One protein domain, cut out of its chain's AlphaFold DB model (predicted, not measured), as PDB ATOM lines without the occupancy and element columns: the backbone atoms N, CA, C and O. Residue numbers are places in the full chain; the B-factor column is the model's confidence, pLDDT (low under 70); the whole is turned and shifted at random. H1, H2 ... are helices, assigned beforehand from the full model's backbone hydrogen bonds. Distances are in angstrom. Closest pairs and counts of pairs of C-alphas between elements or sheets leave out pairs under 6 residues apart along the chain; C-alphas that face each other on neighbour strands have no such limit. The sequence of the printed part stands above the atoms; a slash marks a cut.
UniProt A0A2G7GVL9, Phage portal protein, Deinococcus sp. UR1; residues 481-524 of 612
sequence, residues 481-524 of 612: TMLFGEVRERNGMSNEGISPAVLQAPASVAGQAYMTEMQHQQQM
ATOM      1  N   THR A 481     152.447 162.929 217.471       78.38
ATOM      2  CA  THR A 481     151.552 163.081 218.637       78.38
ATOM      3  C   THR A 481     152.234 162.800 219.974       78.38
ATOM      4  O   THR A 481     151.812 163.356 220.984       78.38
ATOM      5  N   MET A 482     153.255 161.937 220.007       81.19
ATOM      6  CA  MET A 482     153.875 161.457 221.248       81.19
ATOM      7  C   MET A 482     155.264 162.057 221.482       81.19
ATOM      8  O   MET A 482     155.968 162.468 220.549       81.19
ATOM      9  N   LEU A 483     155.671 162.081 222.752       85.75
ATOM     10  CA  LEU A 483     157.028 162.449 223.143       85.75
ATOM     11  C   LEU A 483     157.997 161.298 222.854       85.75
ATOM     12  O   LEU A 483     157.635 160.122 222.894       85.75
ATOM     13  N   PHE A 484     159.259 161.619 222.585       81.75
ATOM     14  CA  PHE A 484     160.265 160.612 222.251       81.75
ATOM     15  C   PHE A 484     160.485 159.585 223.369       81.75
ATOM     16  O   PHE A 484     160.621 158.394 223.088       81.75
ATOM     17  N   GLY A 485     160.476 160.024 224.632       79.75
ATOM     18  CA  GLY A 485     160.593 159.124 225.780       79.75
ATOM     19  C   GLY A 485     159.428 158.137 225.893       79.75
ATOM     20  O   GLY A 485     159.655 156.960 226.173       79.75
ATOM     21  N   GLU A 486     158.206 158.585 225.590       81.38
ATOM     22  CA  GLU A 486     156.997 157.749 225.604       81.38
ATOM     23  C   GLU A 486     157.040 156.691 224.493       81.38
ATOM     24  O   GLU A 486     156.752 155.517 224.730       81.38
ATOM     25  N   VAL A 487     157.473 157.076 223.285       79.94
ATOM     26  CA  VAL A 487     157.644 156.150 222.151       79.94
ATOM     27  C   VAL A 487     158.685 155.073 222.473       79.94
ATOM     28  O   VAL A 487     158.508 153.906 222.120       79.94
ATOM     29  N   ARG A 488     159.779 155.429 223.153       81.25
ATOM     30  CA  ARG A 488     160.826 154.475 223.553       81.25
ATOM     31  C   ARG A 488     160.337 153.475 224.591       81.25
ATOM     32  O   ARG A 488     160.505 152.277 224.377       81.25
ATOM     33  N   GLU A 489     159.692 153.950 225.654       82.31
ATOM     34  CA  GLU A 489     159.115 153.089 226.693       82.31
ATOM     35  C   GLU A 489     158.101 152.111 226.107       82.31
ATOM     36  O   GLU A 489     158.144 150.914 226.398       82.31
ATOM     37  N   ARG A 490     157.244 152.586 225.200       77.19
ATOM     38  CA  ARG A 490     156.250 151.741 224.537       77.19
ATOM     39  C   ARG A 490     156.867 150.685 223.619       77.19
ATOM     40  O   ARG A 490     156.326 149.593 223.488       77.19
ATOM     41  N   ASN A 491     158.019 150.984 223.021       78.38
ATOM     42  CA  ASN A 491     158.806 150.029 222.239       78.38
ATOM     43  C   ASN A 491     159.720 149.137 223.107       78.38
ATOM     44  O   ASN A 491     160.537 148.391 222.565       78.38
ATOM     45  N   GLY A 492     159.617 149.210 224.440       76.75
ATOM     46  CA  GLY A 492     160.436 148.427 225.368       76.75
ATOM     47  C   GLY A 492     161.904 148.863 225.426       76.75
ATOM     48  O   GLY A 492     162.758 148.085 225.849       76.75
ATOM     49  N   MET A 493     162.220 150.083 224.983       83.31
ATOM     50  CA  MET A 493     163.567 150.648 225.046       83.31
ATOM     51  C   MET A 493     163.764 151.427 226.346       83.31
ATOM     52  O   MET A 493     162.900 152.199 226.755       83.31
ATOM     53  N   SER A 494     164.934 151.271 226.970       80.88
ATOM     54  CA  SER A 494     165.290 152.051 228.158       80.88
ATOM     55  C   SER A 494     165.496 153.532 227.813       80.88
ATOM     56  O   SER A 494     166.095 153.870 226.780       80.88
ATOM     57  N   ASN A 495     165.014 154.402 228.699       84.31
ATOM     58  CA  ASN A 495     165.261 155.846 228.691       84.31
ATOM     59  C   ASN A 495     166.492 156.235 229.532       84.31
ATOM     60  O   ASN A 495     166.843 157.411 229.615       84.31
ATOM     61  N   GLU A 496     167.170 155.259 230.144       78.12
ATOM     62  CA  GLU A 496     168.379 155.489 230.932       78.12
ATOM     63  C   GLU A 496     169.514 156.053 230.064       78.12
ATOM     64  O   GLU A 496     169.787 155.572 228.965       78.12
ATOM     65  N   GLY A 497     170.194 157.083 230.576       72.94
ATOM     66  CA  GLY A 497     171.323 157.726 229.898       72.94
ATOM     67  C   GLY A 497     170.945 158.760 228.832       72.94
ATOM     68  O   GLY A 497     171.843 159.333 228.220       72.94
ATOM     69  N   ILE A 498     169.653 159.035 228.623       78.00
ATOM     70  CA  ILE A 498     169.168 160.080 227.711       78.00
ATOM     71  C   ILE A 498     168.758 161.306 228.528       78.00
ATOM     72  O   ILE A 498     168.177 161.185 229.608       78.00
ATOM     73  N   SER A 499     169.072 162.500 228.027       78.25
ATOM     74  CA  SER A 499     168.710 163.739 228.706       78.25
ATOM     75  C   SER A 499     167.182 163.913 228.795       78.25
ATOM     76  O   SER A 499     166.445 163.548 227.869       78.25
ATOM     77  N   PRO A 500     166.668 164.544 229.864       78.06
ATOM     78  CA  PRO A 500     165.248 164.880 229.964       78.06
ATOM     79  C   PRO A 500     164.751 165.776 228.818       78.06
ATOM     80  O   PRO A 500     163.589 165.675 228.432       78.06
ATOM     81  N   ALA A 501     165.621 166.622 228.253       77.62
ATOM     82  CA  ALA A 501     165.281 167.527 227.157       77.62
ATOM     83  C   ALA A 501     164.973 166.774 225.852       77.62
ATOM     84  O   ALA A 501     164.029 167.123 225.147       77.62
ATOM     85  N   VAL A 502     165.723 165.707 225.557       77.38
ATOM     86  CA  VAL A 502     165.486 164.853 224.383       77.38
ATOM     87  C   VAL A 502     164.280 163.941 224.599       77.38
ATOM     88  O   VAL A 502     163.513 163.713 223.668       77.38
ATOM     89  N   LEU A 503     164.062 163.457 225.825       81.88
ATOM     90  CA  LEU A 503     162.903 162.621 226.159       81.88
ATOM     91  C   LEU A 503     161.571 163.386 226.074       81.88
ATOM     92  O   LEU A 503     160.565 162.798 225.684       81.88
ATOM     93  N   GLN A 504     161.573 164.681 226.404       82.56
ATOM     94  CA  GLN A 504     160.404 165.567 226.326       82.56
ATOM     95  C   GLN A 504     160.228 166.242 224.956       82.56
ATOM     96  O   GLN A 504     159.284 167.010 224.769       82.56
ATOM     97  N   ALA A 505     161.112 165.985 223.990       80.38
ATOM     98  CA  ALA A 505     160.937 166.483 222.633       80.38
ATOM     99  C   ALA A 505     159.864 165.661 221.888       80.38
ATOM    100  O   ALA A 505     159.788 164.440 222.077       80.38
ATOM    101  N   PRO A 506     159.067 166.282 220.994       81.38
ATOM    102  CA  PRO A 506     158.235 165.540 220.050       81.38
ATOM    103  C   PRO A 506     159.084 164.540 219.259       81.38
ATOM    104  O   PRO A 506     160.179 164.878 218.799       81.38
ATOM    105  N   ALA A 507     158.583 163.318 219.078       77.50
ATOM    106  CA  ALA A 507     159.356 162.231 218.475       77.50
ATOM    107  C   ALA A 507     159.882 162.552 217.057       77.50
ATOM    108  O   ALA A 507     160.980 162.124 216.704       77.50
ATOM    109  N   SER A 508     159.167 163.368 216.276       78.38
ATOM    110  CA  SER A 508     159.609 163.866 214.959       78.38
ATOM    111  C   SER A 508     160.861 164.758 214.994       78.38
ATOM    112  O   SER A 508     161.609 164.796 214.018       78.38
ATOM    113  N   VAL A 509     161.119 165.463 216.101       78.81
ATOM    114  CA  VAL A 509     162.203 166.462 216.230       78.81
ATOM    115  C   VAL A 509     163.293 166.004 217.211       78.81
ATOM    116  O   VAL A 509     164.349 166.627 217.317       78.81
ATOM    117  N   ALA A 510     163.103 164.870 217.886       72.50
ATOM    118  CA  ALA A 510     164.017 164.358 218.908       72.50
ATOM    119  C   ALA A 510     165.470 164.184 218.426       72.50
ATOM    120  O   ALA A 510     166.406 164.467 219.170       72.50
ATOM    121  N   GLY A 511     165.673 163.796 217.161       74.44
ATOM    122  CA  GLY A 511     167.012 163.709 216.565       74.44
ATOM    123  C   GLY A 511     167.713 165.068 216.441       74.44
ATOM    124  O   GLY A 511     168.921 165.159 216.650       74.44
ATOM    125  N   GLN A 512     166.964 166.139 216.162       73.25
ATOM    126  CA  GLN A 512     167.506 167.501 216.125       73.25
ATOM    127  C   GLN A 512     167.802 168.008 217.536       73.25
ATOM    128  O   GLN A 512     168.874 168.559 217.759       73.25
ATOM    129  N   ALA A 513     166.912 167.746 218.500       72.56
ATOM    130  CA  ALA A 513     167.131 168.091 219.905       72.56
ATOM    131  C   ALA A 513     168.400 167.426 220.469       72.56
ATOM    132  O   ALA A 513     169.213 168.093 221.106       72.56
ATOM    133  N   TYR A 514     168.618 166.145 220.153       75.38
ATOM    134  CA  TYR A 514     169.830 165.417 220.536       75.38
ATOM    135  C   TYR A 514     171.095 166.017 219.902       75.38
ATOM    136  O   TYR A 514     172.109 166.196 220.574       75.38
ATOM    137  N   MET A 515     171.035 166.380 218.617       76.25
ATOM    138  CA  MET A 515     172.154 167.029 217.922       76.25
ATOM    139  C   MET A 515     172.474 168.415 218.492       76.25
ATOM    140  O   MET A 515     173.647 168.747 218.661       76.25
ATOM    141  N   THR A 516     171.457 169.214 218.823       78.19
ATOM    142  CA  THR A 516     171.639 170.520 219.469       78.19
ATOM    143  C   THR A 516     172.265 170.375 220.852       78.19
ATOM    144  O   THR A 516     173.160 171.145 221.196       78.19
ATOM    145  N   GLU A 517     171.858 169.373 221.632       74.31
ATOM    146  CA  GLU A 517     172.438 169.118 222.951       74.31
ATOM    147  C   GLU A 517     173.895 168.650 222.865       74.31
ATOM    148  O   GLU A 517     174.750 169.189 223.565       74.31
ATOM    149  N   MET A 518     174.209 167.739 221.940       76.38
ATOM    150  CA  MET A 518     175.590 167.338 221.643       76.38
ATOM    151  C   MET A 518     176.463 168.530 221.230       76.38
ATOM    152  O   MET A 518     177.598 168.662 221.692       76.38
ATOM    153  N   GLN A 519     175.945 169.423 220.381       79.69
ATOM    154  CA  GLN A 519     176.667 170.619 219.949       79.69
ATOM    155  C   GLN A 519     176.879 171.601 221.109       79.69
ATOM    156  O   GLN A 519     177.962 172.173 221.243       79.69
ATOM    157  N   HIS A 520     175.880 171.761 221.980       76.69
ATOM    158  CA  HIS A 520     175.990 172.580 223.184       76.69
ATOM    159  C   HIS A 520     177.021 172.010 224.169       76.69
ATOM    160  O   HIS A 520     177.825 172.756 224.727       76.69
ATOM    161  N   GLN A 521     177.053 170.686 224.337       76.44
ATOM    162  CA  GLN A 521     178.011 170.005 225.202       76.44
ATOM    163  C   GLN A 521     179.448 170.139 224.677       76.44
ATOM    164  O   GLN A 521     180.338 170.503 225.443       76.44
ATOM    165  N   GLN A 522     179.667 169.969 223.367       78.25
ATOM    166  CA  GLN A 522     180.972 170.221 222.741       78.25
ATOM    167  C   GLN A 522     181.406 171.685 222.862       78.25
ATOM    168  O   GLN A 522     182.584 171.963 223.077       78.25
ATOM    169  N   GLN A 523     180.476 172.638 222.752       78.31
ATOM    170  CA  GLN A 523     180.792 174.059 222.893       78.31
ATOM    171  C   GLN A 523     181.165 174.423 224.340       78.31
ATOM    172  O   GLN A 523     182.101 175.194 224.553       78.31
ATOM    173  N   MET A 524     180.494 173.830 225.331       75.50
ATOM    174  CA  MET A 524     180.854 173.946 226.750       75.50
ATOM    175  C   MET A 524     182.226 173.330 227.043       75.50
ATOM    176  O   MET A 524     183.036 173.941 227.736       75.50
TER     177      MET A 524
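Overview. This is residues 481 to 524 of the 612 residues of the protein "Phage portal protein" of Deinococcus sp. UR1 (UniProt A0A2G7GVL9). A long helix, H3, reaches out as an arm from a small head made of two short helices, H1 and H2, and their links. Only the beginning of H3, residues 510 to 514, packs on H2, while its residues 518 to 524 stick out free; the link of residues 491 to 499 folds back from the end of H1 to H2. The printed part has 44 residues with three named helices, in the order H1, H2, H3, and no named strand; the class is all helix. It is only just compact, close to loose, with a radius of gyration of the C-alphas of 10.7 A, and only just flat, spanning 33 by 21 by 11 A.

Arrangement. H3, residues 510 to 524, touches H2, residues 500 to 503, with its residues 510 to 514 alone; their closest C-alphas, those of Val 502 and Ala 510, are 5.7 A apart. H2 also touches H1, residues 484 to 490, where the closest C-alphas, those of Gly 485 and Leu 503, are 4.2 A apart. H1 and H3 are close but not clearly touching, the C-alphas of Phe 484 and Ala 510 being their closest at 6.3 A. H1 and H3 run opposite ways at a steep tilt of 55 degrees. Every O i to N i+4 pair is within hydrogen-bond range in H1 and H3, and H2 is too short for such a pair.

Along the chain. H3 is 20.9 A long, from C-alpha 510 at (164.017, 164.358, 218.908) to C-alpha 524 at (180.854, 173.946, 226.750). H2 measures 5.0 A from first to last C-alpha. H1 measures 10.0 A and begins with C-alpha 484 at (160.265, 160.612, 222.251).

Size, cuts and confidence. The two C-alphas farthest apart, those of Arg 490 and Met 524, are 33.2 A apart. The printed part has no cut, and both links between helices are short. The mean pLDDT of the printed part is 78.5, and no printed residue is under 70.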